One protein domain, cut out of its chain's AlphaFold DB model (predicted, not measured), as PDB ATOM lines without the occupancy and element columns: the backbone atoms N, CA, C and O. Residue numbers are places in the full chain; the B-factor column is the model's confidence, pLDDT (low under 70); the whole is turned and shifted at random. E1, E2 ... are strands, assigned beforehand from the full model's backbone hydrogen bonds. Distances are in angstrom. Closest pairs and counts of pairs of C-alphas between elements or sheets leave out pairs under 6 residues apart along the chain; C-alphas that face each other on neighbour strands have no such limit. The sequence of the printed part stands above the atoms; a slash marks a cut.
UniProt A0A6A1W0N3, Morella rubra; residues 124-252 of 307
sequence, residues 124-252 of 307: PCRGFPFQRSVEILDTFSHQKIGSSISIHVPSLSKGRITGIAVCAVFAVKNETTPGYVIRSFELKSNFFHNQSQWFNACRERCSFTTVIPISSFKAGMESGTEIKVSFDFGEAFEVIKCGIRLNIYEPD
ATOM      1  N   PRO A 124     -37.436  47.251 -30.686       52.00
ATOM      2  CA  PRO A 124     -36.078  47.102 -31.216       52.00
ATOM      3  C   PRO A 124     -35.443  48.457 -31.509       52.00
ATOM      4  O   PRO A 124     -35.911  49.207 -32.366       52.00
ATOM      5  N   CYS A 125     -34.336  48.763 -30.837       57.84
ATOM      6  CA  CYS A 125     -33.563  49.958 -31.138       57.84
ATOM      7  C   CYS A 125     -32.795  49.770 -32.455       57.84
ATOM      8  O   CYS A 125     -32.141  48.747 -32.673       57.84
ATOM      9  N   ARG A 126     -32.778  50.797 -33.315       52.94
ATOM     10  CA  ARG A 126     -31.972  50.814 -34.550       52.94
ATOM     11  C   ARG A 126     -30.474  51.028 -34.305       52.94
ATOM     12  O   ARG A 126     -29.788  51.470 -35.215       52.94
ATOM     13  N   GLY A 127     -29.941  50.636 -33.150       51.81
ATOM     14  CA  GLY A 127     -28.506  50.585 -32.880       51.81
ATOM     15  C   GLY A 127     -27.763  51.906 -33.071       51.81
ATOM     16  O   GLY A 127     -27.556  52.417 -34.172       51.81
ATOM     17  N   PHE A 128     -27.271  52.448 -31.974       56.91
ATOM     18  CA  PHE A 128     -26.711  53.783 -31.980       56.91
ATOM     19  C   PHE A 128     -25.183  53.712 -32.015       56.91
ATOM     20  O   PHE A 128     -24.577  52.970 -31.231       56.91
ATOM     21  N   PRO A 129     -24.538  54.444 -32.935       49.34
ATOM     22  CA  PRO A 129     -23.104  54.643 -32.876       49.34
ATOM     23  C   PRO A 129     -22.780  55.547 -31.688       49.34
ATOM     24  O   PRO A 129     -23.007  56.753 -31.729       49.34
ATOM     25  N   PHE A 130     -22.255  54.954 -30.621       53.25
ATOM     26  CA  PHE A 130     -21.800  55.688 -29.455       53.25
ATOM     27  C   PHE A 130     -20.284  55.699 -29.376       53.25
ATOM     28  O   PHE A 130     -19.646  54.688 -29.124       53.25
ATOM     29  N   GLN A 131     -19.736  56.909 -29.454       54.50
ATOM     30  CA  GLN A 131     -18.540  57.332 -28.728       54.50
ATOM     31  C   GLN A 131     -17.190  56.740 -29.129       54.50
ATOM     32  O   GLN A 131     -17.036  55.556 -29.406       54.50
ATOM     33  N   ARG A 132     -16.185  57.605 -28.963       44.66
ATOM     34  CA  ARG A 132     -14.800  57.309 -28.593       44.66
ATOM     35  C   ARG A 132     -14.740  56.509 -27.277       44.66
ATOM     36  O   ARG A 132     -14.244  57.012 -26.274       44.66
ATOM     37  N   SER A 133     -15.327  55.315 -27.226       51.28
ATOM     38  CA  SER A 133     -15.206  54.425 -26.073       51.28
ATOM     39  C   SER A 133     -14.198  53.343 -26.401       51.28
ATOM     40  O   SER A 133     -14.373  52.551 -27.327       51.28
ATOM     41  N   VAL A 134     -13.112  53.322 -25.635       55.09
ATOM     42  CA  VAL A 134     -12.085  52.282 -25.739       55.09
ATOM     43  C   VAL A 134     -12.557  50.987 -25.063       55.09
ATOM     44  O   VAL A 134     -11.983  49.924 -25.300       55.09
ATOM     45  N   GLU A 135     -13.618  51.064 -24.253       65.06
ATOM     46  CA  GLU A 135     -14.063  49.983 -23.381       65.06
ATOM     47  C   GLU A 135     -15.586  49.801 -23.404       65.06
ATOM     48  O   GLU A 135     -16.361  50.719 -23.668       65.06
ATOM     49  N   ILE A 136     -16.016  48.572 -23.144       66.88
ATOM     50  CA  ILE A 136     -17.427  48.229 -22.977       66.88
ATOM     51  C   ILE A 136     -17.787  48.496 -21.520       66.88
ATOM     52  O   ILE A 136     -17.038  48.083 -20.633       66.88
ATOM     53  N   LEU A 137     -18.926  49.151 -21.283       69.94
ATOM     54  CA  LEU A 137     -19.396  49.456 -19.932       69.94
ATOM     55  C   LEU A 137     -19.473  48.188 -19.071       69.94
ATOM     56  O   LEU A 137     -19.856  47.117 -19.544       69.94
ATOM     57  N   ASP A 138     -19.167  48.338 -17.789       73.50
ATOM     58  CA  ASP A 138     -19.292  47.305 -16.754       73.50
ATOM     59  C   ASP A 138     -20.698  46.687 -16.673       73.50
ATOM     60  O   ASP A 138     -20.848  45.505 -16.373       73.50
ATOM     61  N   THR A 139     -21.731  47.450 -17.039       72.12
ATOM     62  CA  THR A 139     -23.113  46.960 -17.153       72.12
ATOM     63  C   THR A 139     -23.299  45.808 -18.156       72.12
ATOM     64  O   THR A 139     -24.306  45.100 -18.076       72.12
ATOM     65  N   PHE A 140     -22.359  45.577 -19.082       81.19
ATOM     66  CA  PHE A 140     -22.335  44.378 -19.925       81.19
ATOM     67  C   PHE A 140     -21.651  43.230 -19.187       81.19
ATOM     68  O   PHE A 140     -20.423  43.144 -19.154       81.19
ATOM     69  N   SER A 141     -22.469  42.333 -18.633       82.44
ATOM     70  CA  SER A 141     -22.024  41.207 -17.805       82.44
ATOM     71  C   SER A 141     -21.138  40.202 -18.540       82.44
ATOM     72  O   SER A 141     -20.316  39.539 -17.914       82.44
ATOM     73  N   HIS A 142     -21.272  40.097 -19.864       87.38
ATOM     74  CA  HIS A 142     -20.445  39.221 -20.684       87.38
ATOM     75  C   HIS A 142     -19.682  40.054 -21.703       87.38
ATOM     76  O   HIS A 142     -20.287  40.799 -22.469       87.38
ATOM     77  N   GLN A 143     -18.359  39.916 -21.737       90.75
ATOM     78  CA  GLN A 143     -17.493  40.645 -22.661       90.75
ATOM     79  C   GLN A 143     -16.421  39.715 -23.221       90.75
ATOM     80  O   GLN A 143     -15.912  38.848 -22.510       90.75
ATOM     81  N   LYS A 144     -16.053  39.897 -24.488       90.81
ATOM     82  CA  LYS A 144     -15.052  39.068 -25.162       90.81
ATOM     83  C   LYS A 144     -14.275  39.879 -26.196       90.81
ATOM     84  O   LYS A 144     -14.831  40.753 -26.854       90.81
ATOM     85  N   ILE A 145     -12.984  39.586 -26.336       90.44
ATOM     86  CA  ILE A 145     -12.154  40.131 -27.420       90.44
ATOM     87  C   ILE A 145     -12.577  39.492 -28.749       90.44
ATOM     88  O   ILE A 145     -12.800  38.281 -28.820       90.44
ATOM     89  N   GLY A 146     -12.655  40.313 -29.796       88.62
ATOM     90  CA  GLY A 146     -13.035  39.915 -31.147       88.62
ATOM     91  C   GLY A 146     -14.481  40.248 -31.514       88.62
ATOM     92  O   GLY A 146     -15.217  40.885 -30.759       88.62
ATOM     93  N   SER A 147     -14.879  39.803 -32.705       86.75
ATOM     94  CA  SER A 147     -16.141  40.159 -33.365       86.75
ATOM     95  C   SER A 147     -17.345  39.305 -32.976       86.75
ATOM     96  O   SER A 147     -18.441  39.547 -33.474       86.75
ATOM     97  N   SER A 148     -17.177  38.288 -32.129       87.75
ATOM     98  CA  SER A 148     -18.282  37.404 -31.760       87.75
ATOM     99  C   SER A 148     -18.204  36.894 -30.331       87.75
ATOM    100  O   SER A 148     -17.131  36.596 -29.795       87.75
ATOM    101  N   ILE A 149     -19.380  36.743 -29.733       89.56
ATOM    102  CA  ILE A 149     -19.572  36.286 -28.364       89.56
ATOM    103  C   ILE A 149     -20.786  35.357 -28.307       89.56
ATOM    104  O   ILE A 149     -21.831  35.635 -28.894       89.56
ATOM    105  N   SER A 150     -20.612  34.239 -27.605       88.31
ATOM    106  CA  SER A 150     -21.672  33.281 -27.304       88.31
ATOM    107  C   SER A 150     -21.889  33.244 -25.800       88.31
ATOM    108  O   SER A 150     -20.917  33.170 -25.045       88.31
ATOM    109  N   ILE A 151     -23.145  33.262 -25.370       88.94
ATOM    110  CA  ILE A 151     -23.548  33.043 -23.977       88.94
ATOM    111  C   ILE A 151     -24.686  32.031 -23.938       88.94
ATOM    112  O   ILE A 151     -25.374  31.844 -24.932       88.94
ATOM    113  N   HIS A 152     -24.919  31.401 -22.796       86.69
ATOM    114  CA  HIS A 152     -26.126  30.602 -22.594       86.69
ATOM    115  C   HIS A 152     -27.123  31.416 -21.777       86.69
ATOM    116  O   HIS A 152     -26.726  32.119 -20.847       86.69
ATOM    117  N   VAL A 153     -28.407  31.337 -22.130       84.25
ATOM    118  CA  VAL A 153     -29.474  31.947 -21.330       84.25
ATOM    119  C   VAL A 153     -29.437  31.335 -19.923       84.25
ATOM    120  O   VAL A 153     -29.583  30.113 -19.806       84.25
ATOM    121  N   PRO A 154     -29.236  32.135 -18.859       84.56
ATOM    122  CA  PRO A 154     -29.205  31.629 -17.497       84.56
ATOM    123  C   PRO A 154     -30.601  31.184 -17.055       84.56
ATOM    124  O   PRO A 154     -31.614  31.736 -17.487       84.56
ATOM    125  N   SER A 155     -30.655  30.209 -16.150       82.62
ATOM    126  CA  SER A 155     -31.895  29.848 -15.466       82.62
ATOM    127  C   SER A 155     -32.250  30.939 -14.457       82.62
ATOM    128  O   SER A 155     -31.495  31.185 -13.518       82.62
ATOM    129  N   LEU A 156     -33.385  31.606 -14.657       78.44
ATOM    130  CA  LEU A 156     -33.870  32.648 -13.754       78.44
ATOM    131  C   LEU A 156     -34.808  32.036 -12.711       78.44
ATOM    132  O   LEU A 156     -35.811  31.424 -13.063       78.44
ATOM    133  N   SER A 157     -34.487  32.210 -11.425       75.19
ATOM    134  CA  SER A 157     -35.362  31.810 -10.312       75.19
ATOM    135  C   SER A 157     -36.466  32.833 -10.024       75.19
ATOM    136  O   SER A 157     -37.476  32.487  -9.418       75.19
ATOM    137  N   LYS A 158     -36.260  34.094 -10.424       74.19
ATOM    138  CA  LYS A 158     -37.215  35.205 -10.338       74.19
ATOM    139  C   LYS A 158     -37.048  36.115 -11.558       74.19
ATOM    140  O   LYS A 158     -35.943  36.247 -12.082       74.19
ATOM    141  N   GLY A 159     -38.145  36.734 -11.986       77.25
ATOM    142  CA  GLY A 159     -38.169  37.651 -13.125       77.25
ATOM    143  C   GLY A 159     -38.228  36.972 -14.495       77.25
ATOM    144  O   GLY A 159     -38.286  35.749 -14.619       77.25
ATOM    145  N   ARG A 160     -38.242  37.796 -15.545       81.06
ATOM    146  CA  ARG A 160     -38.267  37.370 -16.951       81.06
ATOM    147  C   ARG A 160     -37.290  38.181 -17.787       81.06
ATOM    148  O   ARG A 160     -37.090  39.370 -17.542       81.06
ATOM    149  N   ILE A 161     -36.731  37.559 -18.821       83.56
ATOM    150  CA  ILE A 161     -35.921  38.273 -19.811       83.56
ATOM    151  C   ILE A 161     -36.850  39.145 -20.655       83.56
ATOM    152  O   ILE A 161     -37.843  38.668 -21.202       83.56
ATOM    153  N   THR A 162     -36.537  40.431 -20.757       79.12
ATOM    154  CA  THR A 162     -37.279  41.392 -21.587       79.12
ATOM    155  C   THR A 162     -36.572  41.703 -22.895       79.12
ATOM    156  O   THR A 162     -37.202  42.190 -23.830       79.12
ATOM    157  N   GLY A 163     -35.286  41.373 -23.003       80.94
ATOM    158  CA  GLY A 163     -34.503  41.552 -24.216       80.94
ATOM    159  C   GLY A 163     -33.011  41.379 -23.975       80.94
ATOM    160  O   GLY A 163     -32.571  40.949 -22.907       80.94
ATOM    161  N   ILE A 164     -32.229  41.748 -24.983       82.31
ATOM    162  CA  ILE A 164     -30.772  41.717 -24.958       82.31
ATOM    163  C   ILE A 164     -30.237  43.071 -25.387       82.31
ATOM    164  O   ILE A 164     -30.626  43.590 -26.428       82.31
ATOM    165  N   ALA A 165     -29.287  43.602 -24.628       81.19
ATOM    166  CA  ALA A 165     -28.421  44.658 -25.108       81.19
ATOM    167  C   ALA A 165     -27.089  44.079 -25.578       81.19
ATOM    168  O   ALA A 165     -26.469  43.263 -24.890       81.19
ATOM    169  N   VAL A 166     -26.630  44.518 -26.742       81.31
ATOM    170  CA  VAL A 166     -25.345  44.108 -27.308       81.31
ATOM    171  C   VAL A 166     -24.503  45.337 -27.608       81.31
ATOM    172  O   VAL A 166     -25.030  46.375 -28.013       81.31
ATOM    173  N   CYS A 167     -23.196  45.217 -27.392       81.44
ATOM    174  CA  CYS A 167     -22.238  46.283 -27.640       81.44
ATOM    175  C   CYS A 167     -20.997  45.769 -28.372       81.44
ATOM    176  O   CYS A 167     -20.549  44.648 -28.124       81.44
ATOM    177  N   ALA A 168     -20.433  46.584 -29.259       81.19
ATOM    178  CA  ALA A 168     -19.166  46.312 -29.926       81.19
ATOM    179  C   ALA A 168     -18.289  47.559 -29.986       81.19
ATOM    180  O   ALA A 168     -18.759  48.622 -30.371       81.19
ATOM    181  N   VAL A 169     -17.008  47.405 -29.659       81.25
ATOM    182  CA  VAL A 169     -15.953  48.401 -29.861       81.25
ATOM    183  C   VAL A 169     -15.204  48.050 -31.138       81.25
ATOM    184  O   VAL A 169     -14.752  46.914 -31.297       81.25
ATOM    185  N   PHE A 170     -15.048  49.012 -32.038       79.50
ATOM    186  CA  PHE A 170     -14.431  48.829 -33.345       79.50
ATOM    187  C   PHE A 170     -13.539  50.016 -33.730       79.50
ATOM    188  O   PHE A 170     -13.682  51.112 -33.196       79.50
ATOM    189  N   ALA A 171     -12.593  49.808 -34.642       78.25
ATOM    190  CA  ALA A 171     -11.699  50.850 -35.151       78.25
ATOM    191  C   ALA A 171     -11.518  50.742 -36.666       78.25
ATOM    192  O   ALA A 171     -11.760  49.690 -37.251       78.25
ATOM    193  N   VAL A 172     -11.093  51.836 -37.298       74.56
ATOM    194  CA  VAL A 172     -10.790  51.882 -38.735       74.56
ATOM    195  C   VAL A 172      -9.528  51.061 -39.032       74.56
ATOM    196  O   VAL A 172      -8.510  51.250 -38.371       74.56
ATOM    197  N   LYS A 173      -9.582  50.186 -40.045       74.19
ATOM    198  CA  LYS A 173      -8.429  49.387 -40.505       74.19
ATOM    199  C   LYS A 173      -7.462  50.181 -41.389       74.19
ATOM    200  O   LYS A 173      -6.259  50.004 -41.255       74.19
ATOM    201  N   ASN A 174      -7.974  51.052 -42.269       64.38
ATOM    202  CA  ASN A 174      -7.179  51.843 -43.220       64.38
ATOM    203  C   ASN A 174      -7.617  53.317 -43.245       64.38
ATOM    204  O   ASN A 174      -8.795  53.612 -43.420       64.38
ATOM    205  N   GLU A 175      -6.663  54.250 -43.130       55.28
ATOM    206  CA  GLU A 175      -6.910  55.703 -43.011       55.28
ATOM    207  C   GLU A 175      -7.552  56.374 -44.246       55.28
ATOM    208  O   GLU A 175      -7.863  57.565 -44.200       55.28
ATOM    209  N   THR A 176      -7.709  55.667 -45.369       50.22
ATOM    210  CA  THR A 176      -7.831  56.293 -46.697       50.22
ATOM    211  C   THR A 176      -9.235  56.357 -47.299       50.22
ATOM    212  O   THR A 176      -9.372  56.898 -48.392       50.22
ATOM    213  N   THR A 177     -10.286  55.859 -46.645       49.16
ATOM    214  CA  THR A 177     -11.639  55.881 -47.231       49.16
ATOM    215  C   THR A 177     -12.682  56.485 -46.288       49.16
ATOM    216  O   THR A 177     -13.063  55.855 -45.301       49.16
ATOM    217  N   PRO A 178     -13.223  57.682 -46.599       48.00
ATOM    218  CA  PRO A 178     -14.570  58.044 -46.174       48.00
ATOM    219  C   PRO A 178     -15.505  56.986 -46.766       48.00
ATOM    220  O   PRO A 178     -15.671  56.904 -47.982       48.00
ATOM    221  N   GLY A 179     -16.004  56.090 -45.924       49.69
ATOM    222  CA  GLY A 179     -16.703  54.886 -46.356       49.69
ATOM    223  C   GLY A 179     -18.078  54.775 -45.724       49.69
ATOM    224  O   GLY A 179     -18.300  55.186 -44.585       49.69
ATOM    225  N   TYR A 180     -19.001  54.182 -46.470       48.94
ATOM    226  CA  TYR A 180     -20.275  53.725 -45.937       48.94
ATOM    227  C   TYR A 180     -20.023  52.567 -44.969       48.94
ATOM    228  O   TYR A 180     -19.288  51.635 -45.293       48.94
ATOM    229  N   VAL A 181     -20.643  52.614 -43.792       50.69
ATOM    230  CA  VAL A 181     -20.577  51.515 -42.826       50.69
ATOM    231  C   VAL A 181     -21.841  50.694 -42.967       50.69
ATOM    232  O   VAL A 181     -22.936  51.183 -42.719       50.69
ATOM    233  N   ILE A 182     -21.701  49.441 -43.374       51.44
ATOM    234  CA  ILE A 182     -22.805  48.487 -43.319       51.44
ATOM    235  C   ILE A 182     -22.672  47.759 -41.988       51.44
ATOM    236  O   ILE A 182     -21.620  47.197 -41.700       51.44
ATOM    237  N   ARG A 183     -23.722  47.811 -41.163       58.97
ATOM    238  CA  ARG A 183     -23.772  47.120 -39.872       58.97
ATOM    239  C   ARG A 183     -24.662  45.893 -40.018       58.97
ATOM    240  O   ARG A 183     -25.879  46.020 -40.134       58.97
ATOM    241  N   SER A 184     -24.066  44.711 -40.024       54.84
ATOM    242  CA  SER A 184     -24.805  43.454 -39.942       54.84
ATOM    243  C   SER A 184     -24.592  42.840 -38.567       54.84
ATOM    244  O   SER A 184     -23.474  42.753 -38.053       54.84
ATOM    245  N   PHE A 185     -25.699  42.431 -37.952       60.38
ATOM    246  CA  PHE A 185     -25.674  41.623 -36.749       60.38
ATOM    247  C   PHE A 185     -26.457  40.346 -37.000       60.38
ATOM    248  O   PHE A 185     -27.565  40.360 -37.540       60.38
ATOM    249  N   GLU A 186     -25.856  39.227 -36.622       59.53
ATOM    250  CA  GLU A 186     -26.488  37.925 -36.736       59.53
ATOM    251  C   GLU A 186     -26.772  37.397 -35.336       59.53
ATOM    252  O   GLU A 186     -25.873  37.318 -34.491       59.53
ATOM    253  N   LEU A 187     -28.034  37.037 -35.094       60.50
ATOM    254  CA  LEU A 187     -28.430  36.319 -33.893       60.50
ATOM    255  C   LEU A 187     -29.206  35.058 -34.263       60.50
ATOM    256  O   LEU A 187     -30.317  35.152 -34.779       60.50
ATOM    257  N   LYS A 188     -28.630  33.886 -33.953       56.69
ATOM    258  CA  LYS A 188     -29.250  32.552 -34.113       56.69
ATOM    259  C   LYS A 188     -30.193  32.452 -35.330       56.69
ATOM    260  O   LYS A 188     -31.372  32.134 -35.173       56.69
ATOM    261  N   SER A 189     -29.684  32.757 -36.527       46.47
ATOM    262  CA  SER A 189     -30.401  32.619 -37.811       46.47
ATOM    263  C   SER A 189     -31.511  33.642 -38.115       46.47
ATOM    264  O   SER A 189     -32.033  33.635 -39.229       46.47
ATOM    265  N   ASN A 190     -31.878  34.532 -37.185       52.25
ATOM    266  CA  ASN A 190     -32.726  35.687 -37.482       52.25
ATOM    267  C   ASN A 190     -31.821  36.867 -37.848       52.25
ATOM    268  O   ASN A 190     -31.208  37.500 -36.987       52.25
ATOM    269  N   PHE A 191     -31.725  37.140 -39.147       48.12
ATOM    270  CA  PHE A 191     -31.018  38.305 -39.662       48.12
ATOM    271  C   PHE A 191     -31.820  39.557 -39.343       48.12
ATOM    272  O   PHE A 191     -32.852  39.827 -39.957       48.12
ATOM    273  N   PHE A 192     -31.322  40.345 -38.404       52.28
ATOM    274  CA  PHE A 192     -31.742  41.725 -38.295       52.28
ATOM    275  C   PHE A 192     -30.676  42.558 -38.988       52.28
ATOM    276  O   PHE A 192     -29.588  42.807 -38.475       52.28
ATOM    277  N   HIS A 193     -30.977  42.940 -40.222       49.38
ATOM    278  CA  HIS A 193     -30.105  43.830 -40.962       49.38
ATOM    279  C   HIS A 193     -30.422  45.260 -40.563       49.38
ATOM    280  O   HIS A 193     -31.550  45.719 -40.740       49.38
ATOM    281  N   ASN A 194     -29.435  45.973 -40.036       48.12
ATOM    282  CA  ASN A 194     -29.589  47.384 -39.740       48.12
ATOM    283  C   ASN A 194     -28.574  48.179 -40.545       48.12
ATOM    284  O   ASN A 194     -27.475  48.494 -40.098       48.12
ATOM    285  N   GLN A 195     -28.972  48.494 -41.773       46.34
ATOM    286  CA  GLN A 195     -28.222  49.419 -42.605       46.34
ATOM    287  C   GLN A 195     -28.399  50.823 -42.053       46.34
ATOM    288  O   GLN A 195     -29.508  51.349 -41.988       46.34
ATOM    289  N   SER A 196     -27.294  51.449 -41.689       47.00
ATOM    290  CA  SER A 196     -27.264  52.860 -41.335       47.00
ATOM    291  C   SER A 196     -26.129  53.460 -42.132       47.00
ATOM    292  O   SER A 196     -25.001  52.993 -42.046       47.00
ATOM    293  N   GLN A 197     -26.449  54.422 -42.984       46.22
ATOM    294  CA  GLN A 197     -25.456  55.057 -43.835       46.22
ATOM    295  C   GLN A 197     -24.797  56.206 -43.059       46.22
ATOM    296  O   GLN A 197     -25.437  56.796 -42.196       46.22
ATOM    297  N   TRP A 198     -23.573  56.558 -43.463       46.78
ATOM    298  CA  TRP A 198     -22.797  57.740 -43.054       46.78
ATOM    299  C   TRP A 198     -21.991  57.627 -41.755       46.78
ATOM    300  O   TRP A 198     -22.528  57.595 -40.660       46.78
ATOM    301  N   PHE A 199     -20.666  57.683 -41.912       47.72
ATOM    302  CA  PHE A 199     -19.709  58.093 -40.887       47.72
ATOM    303  C   PHE A 199     -18.648  58.969 -41.564       47.72
ATOM    304  O   PHE A 199     -18.082  58.575 -42.583       47.72
ATOM    305  N   ASN A 200     -18.324  60.129 -40.986       43.53
ATOM    306  CA  ASN A 200     -17.028  60.749 -41.255       43.53
ATOM    307  C   ASN A 200     -15.995  59.970 -40.440       43.53
ATOM    308  O   ASN A 200     -16.097  59.920 -39.213       43.53
ATOM    309  N   ALA A 201     -15.063  59.315 -41.137       44.16
ATOM    310  CA  ALA A 201     -14.060  58.423 -40.567       44.16
ATOM    311  C   ALA A 201     -13.379  59.059 -39.343       44.16
ATOM    312  O   ALA A 201     -12.536  59.946 -39.467       44.16
ATOM    313  N   CYS A 202     -13.748  58.605 -38.145       48.34
ATOM    314  CA  CYS A 202     -12.982  58.897 -36.944       48.34
ATOM    315  C   CYS A 202     -11.793  57.938 -36.934       48.34
ATOM    316  O   CYS A 202     -11.981  56.725 -36.978       48.34
ATOM    317  N   ARG A 203     -10.566  58.463 -36.848       52.41
ATOM    318  CA  ARG A 203      -9.319  57.676 -36.713       52.41
ATOM    319  C   ARG A 203      -9.202  56.955 -35.356       52.41
ATOM    320  O   ARG A 203      -8.113  56.597 -34.923       52.41
ATOM    321  N   GLU A 204     -10.307  56.793 -34.640       61.09
ATOM    322  CA  GLU A 204     -10.350  56.450 -33.223       61.09
ATOM    323  C   GLU A 204     -11.291  55.268 -32.978       61.09
ATOM    324  O   GLU A 204     -12.131  54.943 -33.816       61.09
ATOM    325  N   ARG A 205     -11.132  54.605 -31.826       69.69
ATOM    326  CA  ARG A 205     -11.989  53.484 -31.416       69.69
ATOM    327  C   ARG A 205     -13.402  53.988 -31.146       69.69
ATOM    328  O   ARG A 205     -13.577  54.823 -30.267       69.69
ATOM    329  N   CYS A 206     -14.376  53.453 -31.865       70.62
ATOM    330  CA  CYS A 206     -15.794  53.728 -31.694       70.62
ATOM    331  C   CYS A 206     -16.484  52.575 -30.961       70.62
ATOM    332  O   CYS A 206     -16.015  51.440 -31.036       70.62
ATOM    333  N   SER A 207     -17.626  52.825 -30.316       71.75
ATOM    334  CA  SER A 207     -18.513  51.756 -29.856       71.75
ATOM    335  C   SER A 207     -19.904  51.821 -30.493       71.75
ATOM    336  O   SER A 207     -20.358  52.834 -31.021       71.75
ATOM    337  N   PHE A 208     -20.584  50.690 -30.511       73.31
ATOM    338  CA  PHE A 208     -21.937  50.525 -31.013       73.31
ATOM    339  C   PHE A 208     -22.731  49.834 -29.927       73.31
ATOM    340  O   PHE A 208     -22.271  48.812 -29.435       73.31
ATOM    341  N   THR A 209     -23.904  50.359 -29.574       73.88
ATOM    342  CA  THR A 209     -24.817  49.690 -28.639       73.88
ATOM    343  C   THR A 209     -26.217  49.623 -29.228       73.88
ATOM    344  O   THR A 209     -26.742  50.615 -29.738       73.88
ATOM    345  N   THR A 210     -26.840  48.452 -29.134       71.94
ATOM    346  CA  THR A 210     -28.244  48.262 -29.493       71.94
ATOM    347  C   THR A 210     -28.966  47.394 -28.472       71.94
ATOM    348  O   THR A 210     -28.352  46.540 -27.833       71.94
ATOM    349  N   VAL A 211     -30.272  47.617 -28.332       75.25
ATOM    350  CA  VAL A 211     -31.169  46.818 -27.493       75.25
ATOM    351  C   VAL A 211     -32.215  46.161 -28.379       75.25
ATOM    352  O   VAL A 211     -32.858  46.814 -29.199       75.25
ATOM    353  N   ILE A 212     -32.358  44.853 -28.209       75.25
ATOM    354  CA  ILE A 212     -33.256  43.996 -28.968       75.25
ATOM    355  C   ILE A 212     -34.262  43.408 -27.971       75.25
ATOM    356  O   ILE A 212     -33.856  42.639 -27.093       75.25
ATOM    357  N   PRO A 213     -35.553  43.761 -28.045       74.94
ATOM    358  CA  PRO A 213     -36.563  43.240 -27.138       74.94
ATOM    359  C   PRO A 213     -36.810  41.760 -27.413       74.94
ATOM    360  O   PRO A 213     -36.607  41.266 -28.523       74.94
ATOM    361  N   ILE A 214     -37.313  41.048 -26.408       77.81
ATOM    362  CA  ILE A 214     -37.572  39.613 -26.525       77.81
ATOM    363  C   ILE A 214     -38.608  39.287 -27.614       77.81
ATOM    364  O   ILE A 214     -38.520  38.238 -28.245       77.81
ATOM    365  N   SER A 215     -39.527  40.220 -27.897       73.56
ATOM    366  CA  SER A 215     -40.519  40.141 -28.981       73.56
ATOM    367  C   SER A 215     -39.894  39.977 -30.372       73.56
ATOM    368  O   SER A 215     -40.534  39.453 -31.280       73.56
ATOM    369  N   SER A 216     -38.628  40.370 -30.542       72.94
ATOM    370  CA  SER A 216     -37.873  40.172 -31.785       72.94
ATOM    371  C   SER A 216     -37.490  38.709 -32.034       72.94
ATOM    372  O   SER A 216     -37.130  38.342 -33.154       72.94
ATOM    373  N   PHE A 217     -37.553  37.849 -31.017       74.38
ATOM    374  CA  PHE A 217     -37.156  36.449 -31.122       74.38
ATOM    375  C   PHE A 217     -38.388  35.563 -31.295       74.38
ATOM    376  O   PHE A 217     -39.088  35.258 -30.335       74.38
ATOM    377  N   LYS A 218     -38.623  35.097 -32.530       66.12
ATOM    378  CA  LYS A 218     -39.778  34.245 -32.886       66.12
ATOM    379  C   LYS A 218     -39.937  32.998 -32.008       66.12
ATOM    380  O   LYS A 218     -41.056  32.563 -31.783       66.12
ATOM    381  N   ALA A 219     -38.827  32.420 -31.550       65.19
ATOM    382  CA  ALA A 219     -38.808  31.224 -30.708       65.19
ATOM    383  C   ALA A 219     -38.715  31.539 -29.200       65.19
ATOM    384  O   ALA A 219     -38.555  30.626 -28.398       65.19
ATOM    385  N   GLY A 220     -38.771  32.815 -28.800       66.31
ATOM    386  CA  GLY A 220     -38.499  33.231 -27.424       66.31
ATOM    387  C   GLY A 220     -37.045  32.987 -26.992       66.31
ATOM    388  O   GLY A 220     -36.155  32.763 -27.816       66.31
ATOM    389  N   MET A 221     -36.794  33.077 -25.683       74.06
ATOM    390  CA  MET A 221     -35.496  32.788 -25.060       74.06
ATOM    391  C   MET A 221     -35.678  31.804 -23.912       74.06
ATOM    392  O   MET A 221     -35.962  32.199 -22.784       74.06
ATOM    393  N   GLU A 222     -35.518  30.518 -24.209       76.12
ATOM    394  CA  GLU A 222     -35.588  29.457 -23.205       76.12
ATOM    395  C   GLU A 222     -34.267  29.339 -22.434       76.12
ATOM    396  O   GLU A 222     -33.183  29.553 -22.988       76.12
ATOM    397  N   SER A 223     -34.346  28.952 -21.161       79.81
ATOM    398  CA  SER A 223     -33.167  28.660 -20.337       79.81
ATOM    399  C   SER A 223     -32.262  27.631 -21.020       79.81
ATOM    400  O   SER A 223     -32.733  26.619 -21.529       79.81
ATOM    401  N   GLY A 224     -30.950  27.870 -21.017       78.69
ATOM    402  CA  GLY A 224     -29.965  26.998 -21.666       78.69
ATOM    403  C   GLY A 224     -29.811  27.212 -23.176       78.69
ATOM    404  O   GLY A 224     -28.904  26.648 -23.782       78.69
ATOM    405  N   THR A 225     -30.622  28.071 -23.797       82.19
ATOM    406  CA  THR A 225     -30.468  28.448 -25.207       82.19
ATOM    407  C   THR A 225     -29.144  29.193 -25.419       82.19
ATOM    408  O   THR A 225     -28.906  30.221 -24.790       82.19
ATOM    409  N   GLU A 226     -28.279  28.728 -26.328       83.88
ATOM    410  CA  GLU A 226     -27.039  29.456 -26.665       83.88
ATOM    411  C   GLU A 226     -27.351  30.706 -27.500       83.88
ATOM    412  O   GLU A 226     -27.808  30.582 -28.623       83.88
ATOM    413  N   ILE A 227     -27.080  31.909 -27.025       81.94
ATOM    414  CA  ILE A 227     -27.171  33.148 -27.800       81.94
ATOM    415  C   ILE A 227     -25.790  33.448 -28.378       81.94
ATOM    416  O   ILE A 227     -24.873  33.775 -27.628       81.94
ATOM    417  N   LYS A 228     -25.655  33.389 -29.705       84.31
ATOM    418  CA  LYS A 228     -24.451  33.819 -30.426       84.31
ATOM    419  C   LYS A 228     -24.714  35.141 -31.132       84.31
ATOM    420  O   LYS A 228     -25.618  35.205 -31.959       84.31
ATOM    421  N   VAL A 229     -23.904  36.148 -30.820       82.69
ATOM    422  CA  VAL A 229     -23.897  37.463 -31.470       82.69
ATOM    423  C   VAL A 229     -22.592  37.609 -32.242       82.69
ATOM    424  O   VAL A 229     -21.510  37.411 -31.680       82.69
ATOM    425  N   SER A 230     -22.685  37.977 -33.515       81.75
ATOM    426  CA  SER A 230     -21.552  38.419 -34.331       81.75
ATOM    427  C   SER A 230     -21.765  39.850 -34.816       81.75
ATOM    428  O   SER A 230     -22.886  40.270 -35.102       81.75
ATOM    429  N   PHE A 231     -20.666  40.592 -34.893       79.44
ATOM    430  CA  PHE A 231     -20.609  41.951 -35.408       79.44
ATOM    431  C   PHE A 231     -19.762  41.961 -36.670       79.44
ATOM    432  O   PHE A 231     -18.572  41.637 -36.620       79.44
ATOM    433  N   ASP A 232     -20.369  42.353 -37.783       75.94
ATOM    434  CA  ASP A 232     -19.669  42.588 -39.036       75.94
ATOM    435  C   ASP A 232     -19.925  44.031 -39.490       75.94
ATOM    436  O   ASP A 232     -21.060  44.471 -39.690       75.94
ATOM    437  N   PHE A 233     -18.833  44.790 -39.567       72.50
ATOM    438  CA  PHE A 233     -18.807  46.190 -39.990       72.50
ATOM    439  C   PHE A 233     -18.107  46.353 -41.350       72.50
ATOM    440  O   PHE A 233     -17.658  47.447 -41.701       72.50
ATOM    441  N   GLY A 234     -17.987  45.260 -42.111       71.75
ATOM    442  CA  GLY A 234     -17.330  45.217 -43.407       71.75
ATOM    443  C   GLY A 234     -15.805  45.325 -43.334       71.75
ATOM    444  O   GLY A 234     -15.171  45.221 -42.282       71.75
ATOM    445  N   GLU A 235     -15.189  45.551 -44.493       73.12
ATOM    446  CA  GLU A 235     -13.726  45.550 -44.640       73.12
ATOM    447  C   GLU A 235     -13.043  46.780 -44.032       73.12
ATOM    448  O   GLU A 235     -11.858  46.731 -43.707       73.12
ATOM    449  N   ALA A 236     -13.781  47.878 -43.850       69.44
ATOM    450  CA  ALA A 236     -13.230  49.148 -43.387       69.44
ATOM    451  C   ALA A 236     -12.910  49.168 -41.882       69.44
ATOM    452  O   ALA A 236     -12.098  49.988 -41.446       69.44
ATOM    453  N   PHE A 237     -13.506  48.270 -41.090       75.31
ATOM    454  CA  PHE A 237     -13.392  48.282 -39.634       75.31
ATOM    455  C   PHE A 237     -12.955  46.935 -39.062       75.31
ATOM    456  O   PHE A 237     -13.169  45.861 -39.630       75.31
ATOM    457  N   GLU A 238     -12.321  47.001 -37.900       83.19
ATOM    458  CA  GLU A 238     -11.982  45.864 -37.057       83.19
ATOM    459  C   GLU A 238     -12.779  45.944 -35.761       83.19
ATOM    460  O   GLU A 238     -12.709  46.952 -35.057       83.19
ATOM    461  N   VAL A 239     -13.516  44.883 -35.424       85.12
ATOM    462  CA  VAL A 239     -14.136  44.749 -34.102       85.12
ATOM    463  C   VAL A 239     -13.083  44.265 -33.117       85.12
ATOM    464  O   VAL A 239     -12.553  43.164 -33.243       85.12
ATOM    465  N   ILE A 240     -12.814  45.084 -32.112       87.12
ATOM    466  CA  ILE A 240     -11.792  44.844 -31.096       87.12
ATOM    467  C   ILE A 240     -12.378  44.019 -29.951       87.12
ATOM    468  O   ILE A 240     -11.760  43.071 -29.461       87.12
ATOM    469  N   LYS A 241     -13.581  44.383 -29.501       89.50
ATOM    470  CA  LYS A 241     -14.230  43.788 -28.330       89.50
ATOM    471  C   LYS A 241     -15.740  43.831 -28.505       89.50
ATOM    472  O   LYS A 241     -16.266  44.796 -29.048       89.50
ATOM    473  N   CYS A 242     -16.437  42.828 -27.998       89.19
ATOM    474  CA  CYS A 242     -17.892  42.789 -27.967       89.19
ATOM    475  C   CYS A 242     -18.419  42.386 -26.589       89.19
ATOM    476  O   CYS A 242     -17.689  41.835 -25.762       89.19
ATOM    477  N   GLY A 243     -19.684  42.700 -26.327       88.81
ATOM    478  CA  GLY A 243     -20.333  42.427 -25.058       88.81
ATOM    479  C   GLY A 243     -21.834  42.221 -25.187       88.81
ATOM    480  O   GLY A 243     -22.477  42.741 -26.099       88.81
ATOM    481  N   ILE A 244     -22.377  41.439 -24.256       88.00
ATOM    482  CA  ILE A 244     -23.797  41.119 -24.134       88.00
ATOM    483  C   ILE A 244     -24.250  41.401 -22.700       88.00
ATOM    484  O   ILE A 244     -23.580  41.045 -21.728       88.00
ATOM    485  N   ARG A 245     -25.434  42.000 -22.587       86.88
ATOM    486  CA  ARG A 245     -26.217  42.129 -21.362       86.88
ATOM    487  C   ARG A 245     -27.613  41.570 -21.615       86.88
ATOM    488  O   ARG A 245     -28.274  41.959 -22.573       86.88
ATOM    489  N   LEU A 246     -28.078  40.697 -20.731       86.06
ATOM    490  CA  LEU A 246     -29.482  40.295 -20.696       86.06
ATOM    491  C   LEU A 246     -30.266  41.316 -19.868       86.06
ATOM    492  O   LEU A 246     -29.848  41.664 -18.761       86.06
ATOM    493  N   ASN A 247     -31.383  41.798 -20.401       82.06
ATOM    494  CA  ASN A 247     -32.290  42.670 -19.665       82.06
ATOM    495  C   ASN A 247     -33.303  41.794 -18.932       82.06
ATOM    496  O   ASN A 247     -34.020  41.015 -19.560       82.06
ATOM    497  N   ILE A 248     -33.330  41.906 -17.606       80.94
ATOM    498  CA  ILE A 248     -34.196  41.123 -16.727       80.94
ATOM    499  C   ILE A 248     -35.162  42.098 -16.061       80.94
ATOM    500  O   ILE A 248     -34.739  43.111 -15.509       80.94
ATOM    501  N   TYR A 249     -36.451  41.795 -16.152       78.06
ATOM    502  CA  TYR A 249     -37.493  42.453 -15.377       78.06
ATOM    503  C   TYR A 249     -37.877  41.549 -14.217       78.06
ATOM    504  O   TYR A 249     -38.327  40.420 -14.430       78.06
ATOM    505  N   GLU A 250     -37.719  42.056 -13.006       77.75
ATOM    506  CA  GLU A 250     -38.220  41.432 -11.790       77.75
ATOM    507  C   GLU A 250     -39.468  42.221 -11.376       77.75
ATOM    508  O   GLU A 250     -39.349  43.420 -11.136       77.75
ATOM    509  N   PRO A 251     -40.672  41.621 -11.377       65.31
ATOM    510  CA  PRO A 251     -41.832  42.296 -10.816       65.31
ATOM    511  C   PRO A 251     -41.591  42.502  -9.322       65.31
ATOM    512  O   PRO A 251     -41.269  41.541  -8.616       65.31
ATOM    513  N   ASP A 252     -41.745  43.740  -8.857       63.16
ATOM    514  CA  ASP A 252     -41.804  44.019  -7.429       63.16
ATOM    515  C   ASP A 252     -42.912  43.158  -6.818       63.16
ATOM    516  O   ASP A 252     -44.024  43.072  -7.348       63.16
TER     517      ASP A 252
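This is residues 124 to 252 of the 307 residues of a protein of Morella rubra (UniProt A0A6A1W0N3). Look for an elongated sandwich of two antiparallel sheets set face to face, their strands crossed at 37 degrees, with E4 and E9 running long through the five-stranded sheet. The strands wind as a jelly roll, one long hairpin of nested antiparallel pairs wound over both sheets: E2 with E9, E3 with E8, E4 with E7, E5 with E6. The 129 printed residues hold nine named strands, E1 to E9 along the chain, and no named helix: all strand. The sheets' orders are E1, E7, E4, E9, E2 and E3, E8, E5, E6. The whole is compact, with a radius of gyration of the C-alphas of 15.2 A and spans of 51 by 27 by 23 A.

Start at E1, residues 128 to 130, an edge strand of the larger, twisted sheet. Its neighbour is E7, residues 206 to 213, antiparallel at 145 degrees; find N 128 and O 209 at 2.9 A. Next comes E4, residues 160 to 172, antiparallel to E7, with N 166 and O 210 at 2.9 A. E9, residues 237 to 249, is antiparallel to E4 at 165 degrees, with N 167 and O 243 at 2.9 A. The other edge strand is E2, residues 142 to 145, antiparallel to E9, with N 144 and O 242 at 2.8 A. In the second sheet, E3, residues 148 to 152, is an edge strand, and E8, residues 226 to 232, is its antiparallel neighbour, with N 151 and O 227 at 2.9 A. E5, residues 182 to 187, is antiparallel to E8, with N 184 and O 232 at 3.0 A. E5 and E6, residues 190 to 195, form a hairpin, with N 190 and O 187 at 2.9 A. Between the sheets, the closest C-alphas of E3 and E9 are those of Ser 148 and Cys 242, 6.6 A apart. E4 and E6 are apart.

Find C-alpha 128, where E1 begins, at (-26.711, 53.783, -31.980). E4 runs 37.9 A from C-alpha 160 at (-38.267, 37.370, -16.951), and E7 runs 23.7 A. E9 runs 34.7 A, bends by 65 degrees at residue 240 and ends with C-alpha 249 at (-37.493, 42.453, -15.377).

The two C-alphas farthest apart are those of Thr 176 and Asp 252, 53.4 A. The printed part has no cut. The links E1 to E2 and E7 to E8 are long, with 11 and 12 residues. Mean pLDDT of the printed part is 70.1; look for values under 70 at residues 124 to 137, 174 to 205, 218 to 220, 236 and 251 to 252.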